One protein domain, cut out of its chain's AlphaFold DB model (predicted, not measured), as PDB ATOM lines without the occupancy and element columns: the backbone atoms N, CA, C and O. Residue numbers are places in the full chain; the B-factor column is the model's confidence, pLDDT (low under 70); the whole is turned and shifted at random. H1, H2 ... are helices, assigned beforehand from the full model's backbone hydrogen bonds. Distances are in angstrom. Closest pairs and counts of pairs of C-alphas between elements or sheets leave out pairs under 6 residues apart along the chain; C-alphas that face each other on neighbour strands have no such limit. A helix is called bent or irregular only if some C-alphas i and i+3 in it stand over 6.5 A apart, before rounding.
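This is residues 11 to 28 and 36 to 96 of the 296 residues of an uncharacterized protein of Triticum turgidum subsp. durum (UniProt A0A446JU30). One long helix, H2, runs most of the length of a rod; H1 and the bent helix H3 lie on one side of it, H3 folding back from H2's last residues. H1 and the arm H3b pack on H2 and on each other, while residues 68 to 73 stick out at one tip. The printed part has 79 residues with three named helices, in the order H1, H2, H3, and no named strand: all helix. It is loose, with a radius of gyration of the C-alphas of 15.6 A, and spans 56 by 20 by 18 A.

H2, residues 36 to 68, touches H1, residues 11 to 28, with residues 42 to 52 alone; they run opposite ways at a steep tilt of 42 degrees, and the closest C-alphas, of Leu 23 and Leu 45, are 7.2 A apart. H3, residues 74 to 95, was assigned as one helix by its hydrogen bonds but is bent: C-alphas 84 and 87 are 7.5 A apart. Its arms, H3a, residues 74 to 84, and H3b, residues 87 to 95, stand at a steep tilt of 66 degrees. H2 touches H3b with residues 49 to 57 alone, at a steep tilt of 45 degrees, opposite ways; the closest C-alphas, of Leu 53 and Leu 92, are 6.4 A apart. H1 touches H3b with residues 13 to 20 alone, the same way at a shallow tilt of 23 degrees; the closest C-alphas, of Ile 13 and Leu 88, are 7.4 A apart. The helix packing is mostly crossed, but only just, with 1 of 3 touching pairs at a shallow tilt. H3a is close to H2 but not clearly touching, the closest C-alphas, of Met 67 and Val 74, being 6.2 A apart; H1 and H3a are apart. Every O i to N i+4 pair is within hydrogen-bond range in H1, H3a and H3b, and 27 of 29 are in H2.

H2 is 50.5 A long, from C-alpha 36 at (-3.713, 34.107, 93.470) to C-alpha 68 at (14.149, 55.431, 51.269); it is irregular, but only just, with C-alphas 65 and 68 6.7 A apart. H1 is 26.2 A long and begins at C-alpha 11, (-9.597, 47.919, 65.513). H3a is 15.2 A long and H3b 12.1 A, ending at C-alpha 95, (3.797, 51.386, 78.569).

The two C-alphas farthest apart, of Lys 36 and Gly 71, are 55.7 A apart. Residues 29 to 35 are not printed, and C-alphas 28 and 36 across this cut are 17.4 A apart. The link from H2 to H3 is tight. The mean pLDDT of the printed part is 75.8; 18 residues are under 70, among them residues 67 to 73.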
ATOM      1  N   ASP A  11      -9.165  48.885  64.499       74.06
ATOM      2  CA  ASP A  11      -9.597  47.919  65.513       74.06
ATOM      3  C   ASP A  11      -8.445  47.413  66.394       74.06
ATOM      4  O   ASP A  11      -8.634  47.138  67.585       74.06
ATOM      5  N   TYR A  12      -7.220  47.366  65.862       77.38
ATOM      6  CA  TYR A  12      -6.029  47.092  66.662       77.38
ATOM      7  C   TYR A  12      -5.711  48.274  67.585       77.38
ATOM      8  O   TYR A  12      -5.400  48.067  68.757       77.38
ATOM      9  N   ILE A  13      -5.882  49.512  67.110       76.44
ATOM     10  CA  ILE A  13      -5.733  50.727  67.930       76.44
ATOM     11  C   ILE A  13      -6.782  50.763  69.059       76.44
ATOM     12  O   ILE A  13      -6.454  51.089  70.204       76.44
ATOM     13  N   LYS A  14      -8.032  50.362  68.790       78.38
ATOM     14  CA  LYS A  14      -9.074  50.189  69.825       78.38
ATOM     15  C   LYS A  14      -8.699  49.100  70.835       78.38
ATOM     16  O   LYS A  14      -8.861  49.291  72.041       78.38
ATOM     17  N   SER A  15      -8.151  47.984  70.360       79.50
ATOM     18  CA  SER A  15      -7.694  46.881  71.215       79.50
ATOM     19  C   SER A  15      -6.531  47.302  72.122       79.50
ATOM     20  O   SER A  15      -6.518  46.959  73.305       79.50
ATOM     21  N   LEU A  16      -5.598  48.114  71.614       79.88
ATOM     22  CA  LEU A  16      -4.520  48.716  72.404       79.88
ATOM     23  C   LEU A  16      -5.044  49.711  73.445       79.88
ATOM     24  O   LEU A  16      -4.574  49.705  74.580       79.88
ATOM     25  N   ASN A  17      -6.059  50.512  73.107       78.62
ATOM     26  CA  ASN A  17      -6.734  51.386  74.072       78.62
ATOM     27  C   ASN A  17      -7.356  50.593  75.226       78.62
ATOM     28  O   ASN A  17      -7.209  50.961  76.393       78.62
ATOM     29  N   MET A  18      -8.033  49.487  74.911       78.81
ATOM     30  CA  MET A  18      -8.607  48.601  75.922       78.81
ATOM     31  C   MET A  18      -7.513  47.977  76.801       78.81
ATOM     32  O   MET A  18      -7.666  47.917  78.021       78.81
ATOM     33  N   LEU A  19      -6.391  47.563  76.205       80.06
ATOM     34  CA  LEU A  19      -5.236  47.050  76.941       80.06
ATOM     35  C   LEU A  19      -4.628  48.117  77.863       80.06
ATOM     36  O   LEU A  19      -4.383  47.829  79.027       80.06
ATOM     37  N   SER A  20      -4.459  49.354  77.385       78.88
ATOM     38  CA  SER A  20      -3.957  50.484  78.180       78.88
ATOM     39  C   SER A  20      -4.835  50.747  79.411       78.88
ATOM     40  O   SER A  20      -4.324  50.851  80.526       78.88
ATOM     41  N   LYS A  21      -6.168  50.755  79.247       80.25
ATOM     42  CA  LYS A  21      -7.117  50.896  80.368       80.25
ATOM     43  C   LYS A  21      -6.985  49.756  81.382       80.25
ATOM     44  O   LYS A  21      -6.936  50.016  82.580       80.25
ATOM     45  N   LYS A  22      -6.881  48.509  80.908       78.88
ATOM     46  CA  LYS A  22      -6.705  47.325  81.768       78.88
ATOM     47  C   LYS A  22      -5.363  47.334  82.510       78.88
ATOM     48  O   LYS A  22      -5.328  46.975  83.681       78.88
ATOM     49  N   LEU A  23      -4.286  47.786  81.863       76.12
ATOM     50  CA  LEU A  23      -2.964  47.935  82.483       76.12
ATOM     51  C   LEU A  23      -2.965  49.011  83.576       76.12
ATOM     52  O   LEU A  23      -2.426  48.773  84.653       76.12
ATOM     53  N   ARG A  24      -3.620  50.157  83.341       73.50
ATOM     54  CA  ARG A  24      -3.780  51.207  84.364       73.50
ATOM     55  C   ARG A  24      -4.614  50.722  85.550       73.50
ATOM     56  O   ARG A  24      -4.226  50.936  86.693       73.50
ATOM     57  N   PHE A  25      -5.717  50.020  85.291       70.12
ATOM     58  CA  PHE A  25      -6.568  49.463  86.345       70.12
ATOM     59  C   PHE A  25      -5.812  48.448  87.220       70.12
ATOM     60  O   PHE A  25      -5.879  48.504  88.442       70.12
ATOM     61  N   ALA A  26      -4.994  47.587  86.605       65.69
ATOM     62  CA  ALA A  26      -4.165  46.615  87.320       65.69
ATOM     63  C   ALA A  26      -3.034  47.238  88.173       65.69
ATOM     64  O   ALA A  26      -2.440  46.531  88.990       65.69
ATOM     65  N   GLN A  27      -2.706  48.525  87.986       64.31
ATOM     66  CA  GLN A  27      -1.696  49.246  88.776       64.31
ATOM     67  C   GLN A  27      -2.276  49.990  89.990       64.31
ATOM     68  O   GLN A  27      -1.562  50.155  90.975       64.31
ATOM     69  N   VAL A  28      -3.534  50.441  89.931       62.41
ATOM     70  CA  VAL A  28      -4.128  51.339  90.944       62.41
ATOM     71  C   VAL A  28      -4.696  50.580  92.149       62.41
ATOM     72  O   VAL A  28      -4.572  51.050  93.279       62.41
ATOM     73  N   LYS A  36      -4.575  34.915  94.367       67.19
ATOM     74  CA  LYS A  36      -3.713  34.107  93.470       67.19
ATOM     75  C   LYS A  36      -4.135  34.206  91.998       67.19
ATOM     76  O   LYS A  36      -3.273  34.377  91.148       67.19
ATOM     77  N   ALA A  37      -5.439  34.209  91.714       67.88
ATOM     78  CA  ALA A  37      -5.959  34.329  90.350       67.88
ATOM     79  C   ALA A  37      -5.584  35.669  89.684       67.88
ATOM     80  O   ALA A  37      -5.422  35.738  88.467       67.88
ATOM     81  N   LEU A  38      -5.391  36.736  90.470       67.12
ATOM     82  CA  LEU A  38      -4.972  38.030  89.929       67.12
ATOM     83  C   LEU A  38      -3.476  38.055  89.577       67.12
ATOM     84  O   LEU A  38      -3.089  38.778  88.662       67.12
ATOM     85  N   LYS A  39      -2.630  37.252  90.243       70.38
ATOM     86  CA  LYS A  39      -1.215  37.107  89.855       70.38
ATOM     87  C   LYS A  39      -1.084  36.494  88.460       70.38
ATOM     88  O   LYS A  39      -0.320  37.023  87.656       70.38
ATOM     89  N   ASP A  40      -1.885  35.474  88.158       74.94
ATOM     90  CA  ASP A  40      -1.902  34.825  86.841       74.94
ATOM     91  C   ASP A  40      -2.408  35.792  85.756       74.94
ATOM     92  O   ASP A  40      -1.779  35.960  84.712       74.94
ATOM     93  N   VAL A  41      -3.487  36.536  86.035       77.44
ATOM     94  CA  VAL A  41      -4.018  37.559  85.114       77.44
ATOM     95  C   VAL A  41      -3.025  38.705  84.894       77.44
ATOM     96  O   VAL A  41      -2.867  39.175  83.767       77.44
ATOM     97  N   LYS A  42      -2.319  39.151  85.939       73.38
ATOM     98  CA  LYS A  42      -1.282  40.191  85.843       73.38
ATOM     99  C   LYS A  42      -0.092  39.720  85.009       73.38
ATOM    100  O   LYS A  42       0.411  40.484  84.187       73.38
ATOM    101  N   GLN A  43       0.333  38.469  85.177       79.94
ATOM    102  CA  GLN A  43       1.399  37.875  84.373       79.94
ATOM    103  C   GLN A  43       1.009  37.786  82.890       79.94
ATOM    104  O   GLN A  43       1.811  38.147  82.025       79.94
ATOM    105  N   GLU A  44      -0.219  37.366  82.583       81.50
ATOM    106  CA  GLU A  44      -0.710  37.310  81.202       81.50
ATOM    107  C   GLU A  44      -0.908  38.705  80.587       81.50
ATOM    108  O   GLU A  44      -0.578  38.919  79.419       81.50
ATOM    109  N   LEU A  45      -1.346  39.696  81.372       78.44
ATOM    110  CA  LEU A  45      -1.400  41.100  80.944       78.44
ATOM    111  C   LEU A  45      -0.012  41.654  80.603       78.44
ATOM    112  O   LEU A  45       0.140  42.321  79.581       78.44
ATOM    113  N   GLU A  46       1.009  41.349  81.406       80.62
ATOM    114  CA  GLU A  46       2.392  41.752  81.131       80.62
ATOM    115  C   GLU A  46       2.975  41.032  79.903       80.62
ATOM    116  O   GLU A  46       3.659  41.650  79.080       80.62
ATOM    117  N   ARG A  47       2.653  39.747  79.695       84.19
ATOM    118  CA  ARG A  47       2.993  39.034  78.448       84.19
ATOM    119  C   ARG A  47       2.343  39.688  77.233       84.19
ATOM    120  O   ARG A  47       3.015  39.920  76.223       84.19
ATOM    121  N   LEU A  48       1.056  40.018  77.331       83.00
ATOM    122  CA  LEU A  48       0.314  40.674  76.261       83.00
ATOM    123  C   LEU A  48       0.859  42.079  75.977       83.00
ATOM    124  O   LEU A  48       1.033  42.430  74.811       83.00
ATOM    125  N   ARG A  49       1.205  42.843  77.021       83.25
ATOM    126  CA  ARG A  49       1.882  44.144  76.922       83.25
ATOM    127  C   ARG A  49       3.186  44.019  76.146       83.25
ATOM    128  O   ARG A  49       3.339  44.700  75.139       83.25
ATOM    129  N   LYS A  50       4.092  43.116  76.536       84.75
ATOM    130  CA  LYS A  50       5.367  42.906  75.822       84.75
ATOM    131  C   LYS A  50       5.149  42.547  74.351       84.75
ATOM    132  O   LYS A  50       5.790  43.124  73.478       84.75
ATOM    133  N   LYS A  51       4.203  41.648  74.057       85.25
ATOM    134  CA  LYS A  51       3.875  41.257  72.676       85.25
ATOM    135  C   LYS A  51       3.294  42.419  71.865       85.25
ATOM    136  O   LYS A  51       3.644  42.578  70.697       85.25
ATOM    137  N   ALA A  52       2.429  43.230  72.474       84.50
ATOM    138  CA  ALA A  52       1.856  44.420  71.854       84.50
ATOM    139  C   ALA A  52       2.928  45.479  71.571       84.50
ATOM    140  O   ALA A  52       3.008  45.958  70.444       84.50
ATOM    141  N   LEU A  53       3.794  45.783  72.545       86.12
ATOM    142  CA  LEU A  53       4.898  46.733  72.383       86.12
ATOM    143  C   LEU A  53       5.828  46.314  71.242       86.12
ATOM    144  O   LEU A  53       6.058  47.114  70.342       86.12
ATOM    145  N   SER A  54       6.285  45.056  71.222       85.69
ATOM    146  CA  SER A  54       7.153  44.544  70.151       85.69
ATOM    147  C   SER A  54       6.490  44.597  68.773       85.69
ATOM    148  O   SER A  54       7.149  44.880  67.776       85.69
ATOM    149  N   LYS A  55       5.180  44.333  68.695       85.06
ATOM    150  CA  LYS A  55       4.441  44.388  67.428       85.06
ATOM    151  C   LYS A  55       4.276  45.825  66.932       85.06
ATOM    152  O   LYS A  55       4.475  46.081  65.747       85.06
ATOM    153  N   VAL A  56       3.930  46.752  67.825       85.31
ATOM    154  CA  VAL A  56       3.775  48.175  67.496       85.31
ATOM    155  C   VAL A  56       5.117  48.786  67.101       85.31
ATOM    156  O   VAL A  56       5.188  49.449  66.070       85.31
ATOM    157  N   SER A  57       6.189  48.522  67.855       85.88
ATOM    158  CA  SER A  57       7.520  49.049  67.543       85.88
ATOM    159  C   SER A  57       8.020  48.538  66.190       85.88
ATOM    160  O   SER A  57       8.435  49.338  65.358       85.88
ATOM    161  N   ALA A  58       7.900  47.232  65.916       86.56
ATOM    162  CA  ALA A  58       8.293  46.653  64.630       86.56
ATOM    163  C   ALA A  58       7.505  47.249  63.453       86.56
ATOM    164  O   ALA A  58       8.072  47.509  62.392       86.56
ATOM    165  N   TYR A  59       6.208  47.501  63.644       84.50
ATOM    166  CA  TYR A  59       5.373  48.128  62.626       84.50
ATOM    167  C   TYR A  59       5.815  49.566  62.322       84.50
ATOM    168  O   TYR A  59       6.021  49.907  61.158       84.50
ATOM    169  N   VAL A  60       6.024  50.393  63.354       83.38
ATOM    170  CA  VAL A  60       6.461  51.791  63.187       83.38
ATOM    171  C   VAL A  60       7.852  51.863  62.540       83.38
ATOM    172  O   VAL A  60       8.042  52.611  61.582       83.38
ATOM    173  N   ILE A  61       8.794  51.017  62.969       85.81
ATOM    174  CA  ILE A  61      10.135  50.913  62.364       85.81
ATOM    175  C   ILE A  61      10.054  50.475  60.892       85.81
ATOM    176  O   ILE A  61      10.787  50.983  60.037       85.81
ATOM    177  N   GLY A  62       9.133  49.565  60.558       83.69
ATOM    178  CA  GLY A  62       8.864  49.165  59.176       83.69
ATOM    179  C   GLY A  62       8.381  50.325  58.298       83.69
ATOM    180  O   GLY A  62       8.769  50.423  57.127       83.69
ATOM    181  N   ILE A  63       7.595  51.251  58.859       80.75
ATOM    182  CA  ILE A  63       7.182  52.466  58.146       80.75
ATOM    183  C   ILE A  63       8.387  53.370  57.892       80.75
ATOM    184  O   ILE A  63       8.601  53.773  56.748       80.75
ATOM    185  N   PHE A  64       9.222  53.626  58.903       83.44
ATOM    186  CA  PHE A  64      10.428  54.443  58.728       83.44
ATOM    187  C   PHE A  64      11.368  53.853  57.676       83.44
ATOM    188  O   PHE A  64      11.889  54.557  56.813       83.44
ATOM    189  N   SER A  65      11.511  52.530  57.653       79.81
ATOM    190  CA  SER A  65      12.330  51.832  56.659       79.81
ATOM    191  C   SER A  65      11.892  52.118  55.214       79.81
ATOM    192  O   SER A  65      12.737  52.163  54.315       79.81
ATOM    193  N   SER A  66      10.601  52.391  54.999       75.25
ATOM    194  CA  SER A  66      10.020  52.689  53.686       75.25
ATOM    195  C   SER A  66      10.327  54.103  53.170       75.25
ATOM    196  O   SER A  66      10.153  54.337  51.979       75.25
ATOM    197  N   MET A  67      10.868  55.006  54.003       69.75
ATOM    198  CA  MET A  67      11.215  56.390  53.621       69.75
ATOM    199  C   MET A  67      12.285  56.495  52.525       69.75
ATOM    200  O   MET A  67      12.368  57.514  51.860       69.75
ATOM    201  N   ARG A  68      13.078  55.438  52.289       64.75
ATOM    202  CA  ARG A  68      14.149  55.431  51.269       64.75
ATOM    203  C   ARG A  68      13.676  55.014  49.871       64.75
ATOM    204  O   ARG A  68      14.476  54.954  48.946       64.75
ATOM    205  N   LYS A  69      12.410  54.627  49.698       60.00
ATOM    206  CA  LYS A  69      11.960  54.137  48.389       60.00
ATOM    207  C   LYS A  69      11.806  55.317  47.420       60.00
ATOM    208  O   LYS A  69      11.018  56.216  47.737       60.00
ATOM    209  N   PRO A  70      12.486  55.306  46.254       42.03
ATOM    210  CA  PRO A  70      12.309  56.347  45.246       42.03
ATOM    211  C   PRO A  70      10.824  56.431  44.862       42.03
ATOM    212  O   PRO A  70      10.175  55.405  44.656       42.03
ATOM    213  N   GLY A  71      10.271  57.647  44.857       49.22
ATOM    214  CA  GLY A  71       8.834  57.909  44.679       49.22
ATOM    215  C   GLY A  71       8.025  58.087  45.974       49.22
ATOM    216  O   GLY A  71       6.835  58.389  45.906       49.22
ATOM    217  N   THR A  72       8.638  57.946  47.156       58.00
ATOM    218  CA  THR A  72       7.972  58.232  48.440       58.00
ATOM    219  C   THR A  72       8.154  59.699  48.807       58.00
ATOM    220  O   THR A  72       9.255  60.131  49.128       58.00
ATOM    221  N   ASN A  73       7.069  60.472  48.805       67.06
ATOM    222  CA  ASN A  73       7.103  61.829  49.339       67.06
ATOM    223  C   ASN A  73       7.157  61.758  50.878       67.06
ATOM    224  O   ASN A  73       6.149  61.469  51.529       67.06
ATOM    225  N   VAL A  74       8.348  61.991  51.442       70.69
ATOM    226  CA  VAL A  74       8.612  61.938  52.891       70.69
ATOM    227  C   VAL A  74       7.655  62.852  53.663       70.69
ATOM    228  O   VAL A  74       7.113  62.426  54.681       70.69
ATOM    229  N   GLN A  75       7.325  64.034  53.130       68.06
ATOM    230  CA  GLN A  75       6.378  64.961  53.760       68.06
ATOM    231  C   GLN A  75       4.953  64.390  53.806       68.06
ATOM    232  O   GLN A  75       4.286  64.450  54.842       68.06
ATOM    233  N   ILE A  76       4.479  63.774  52.717       66.38
ATOM    234  CA  ILE A  76       3.162  63.111  52.690       66.38
ATOM    235  C   ILE A  76       3.143  61.929  53.665       66.38
ATOM    236  O   ILE A  76       2.152  61.704  54.366       66.38
ATOM    237  N   LEU A  77       4.231  61.163  53.751       68.25
ATOM    238  CA  LEU A  77       4.322  60.052  54.695       68.25
ATOM    239  C   LEU A  77       4.311  60.548  56.148       68.25
ATOM    240  O   LEU A  77       3.585  59.988  56.966       68.25
ATOM    241  N   GLN A  78       5.037  61.619  56.464       70.56
ATOM    242  CA  GLN A  78       5.041  62.254  57.785       70.56
ATOM    243  C   GLN A  78       3.658  62.778  58.193       70.56
ATOM    244  O   GLN A  78       3.232  62.575  59.332       70.56
ATOM    245  N   GLN A  79       2.901  63.370  57.268       73.56
ATOM    246  CA  GLN A  79       1.514  63.775  57.526       73.56
ATOM    247  C   GLN A  79       0.613  62.570  57.831       73.56
ATOM    248  O   GLN A  79      -0.145  62.585  58.805       73.56
ATOM    249  N   ASN A  80       0.744  61.491  57.055       71.44
ATOM    250  CA  ASN A  80       0.025  60.243  57.315       71.44
ATOM    251  C   ASN A  80       0.414  59.623  58.667       71.44
ATOM    252  O   ASN A  80      -0.447  59.103  59.381       71.44
ATOM    253  N   LEU A  81       1.697  59.701  59.037       72.25
ATOM    254  CA  LEU A  81       2.213  59.221  60.317       72.25
ATOM    255  C   LEU A  81       1.599  59.980  61.498       72.25
ATOM    256  O   LEU A  81       1.112  59.357  62.446       72.25
ATOM    257  N   LEU A  82       1.571  61.313  61.410       66.75
ATOM    258  CA  LEU A  82       0.974  62.188  62.418       66.75
ATOM    259  C   LEU A  82      -0.514  61.898  62.628       66.75
ATOM    260  O   LEU A  82      -0.967  61.850  63.772       66.75
ATOM    261  N   GLN A  83      -1.264  61.689  61.545       68.94
ATOM    262  CA  GLN A  83      -2.704  61.454  61.630       68.94
ATOM    263  C   GLN A  83      -3.044  60.060  62.171       68.94
ATOM    264  O   GLN A  83      -3.918  59.941  63.028       68.94
ATOM    265  N   LYS A  84      -2.361  59.003  61.708       70.00
ATOM    266  CA  LYS A  84      -2.767  57.612  61.991       70.00
ATOM    267  C   LYS A  84      -2.055  56.973  63.180       70.00
ATOM    268  O   LYS A  84      -2.653  56.169  63.891       70.00
ATOM    269  N   TYR A  85      -0.789  57.310  63.428       74.06
ATOM    270  CA  TYR A  85       0.058  56.530  64.345       74.06
ATOM    271  C   TYR A  85       0.530  57.297  65.579       74.06
ATOM    272  O   TYR A  85       1.213  56.720  66.425       74.06
ATOM    273  N   ARG A  86       0.104  58.554  65.759       76.38
ATOM    274  CA  ARG A  86       0.392  59.336  66.973       76.38
ATOM    275  C   ARG A  86       0.013  58.577  68.249       76.38
ATOM    276  O   ARG A  86       0.792  58.545  69.197       76.38
ATOM    277  N   TYR A  87      -1.149  57.918  68.267       76.94
ATOM    278  CA  TYR A  87      -1.583  57.133  69.427       76.94
ATOM    279  C   TYR A  87      -0.653  55.945  69.727       76.94
ATOM    280  O   TYR A  87      -0.403  55.640  70.891       76.94
ATOM    281  N   LEU A  88      -0.106  55.292  68.697       78.88
ATOM    282  CA  LEU A  88       0.796  54.151  68.870       78.88
ATOM    283  C   LEU A  88       2.078  54.557  69.601       78.88
ATOM    284  O   LEU A  88       2.526  53.848  70.498       78.88
ATOM    285  N   VAL A  89       2.635  55.716  69.255       80.19
ATOM    286  CA  VAL A  89       3.854  56.237  69.885       80.19
ATOM    287  C   VAL A  89       3.599  56.696  71.319       80.19
ATOM    288  O   VAL A  89       4.395  56.391  72.204       80.19
ATOM    289  N   LEU A  90       2.449  57.326  71.587       82.50
ATOM    290  CA  LEU A  90       2.001  57.618  72.955       82.50
ATOM    291  C   LEU A  90       1.871  56.340  73.797       82.50
ATOM    292  O   LEU A  90       2.357  56.299  74.924       82.50
ATOM    293  N   PHE A  91       1.278  55.279  73.242       81.12
ATOM    294  CA  PHE A  91       1.159  53.989  73.922       81.12
ATOM    295  C   PHE A  91       2.530  53.375  74.242       81.12
ATOM    296  O   PHE A  91       2.731  52.881  75.352       81.12
ATOM    297  N   LEU A  92       3.484  53.434  73.305       83.88
ATOM    298  CA  LEU A  92       4.859  52.990  73.550       83.88
ATOM    299  C   LEU A  92       5.517  53.805  74.674       83.88
ATOM    300  O   LEU A  92       6.128  53.221  75.562       83.88
ATOM    301  N   LYS A  93       5.348  55.131  74.679       83.50
ATOM    302  CA  LYS A  93       5.935  56.014  75.698       83.50
ATOM    303  C   LYS A  93       5.381  55.748  77.101       83.50
ATOM    304  O   LYS A  93       6.141  55.739  78.062       83.50
ATOM    305  N   GLU A  94       4.079  55.489  77.223       81.38
ATOM    306  CA  GLU A  94       3.433  55.206  78.513       81.38
ATOM    307  C   GLU A  94       3.732  53.799  79.045       81.38
ATOM    308  O   GLU A  94       3.933  53.615  80.245       81.38
ATOM    309  N   HIS A  95       3.743  52.793  78.167       79.56
ATOM    310  CA  HIS A  95       3.797  51.386  78.569       79.56
ATOM    311  C   HIS A  95       5.135  50.713  78.271       79.56
ATOM    312  O   HIS A  95       5.295  49.544  78.605       79.56
ATOM    313  N   GLY A  96       6.121  51.362  77.664       81.50
ATOM    314  CA  GLY A  96       7.360  50.681  77.289       81.50
ATOM    315  C   GLY A  96       8.433  51.616  76.766       81.50
ATOM    316  O   GLY A  96       8.722  51.598  75.571       81.50
TER     317      GLY A  96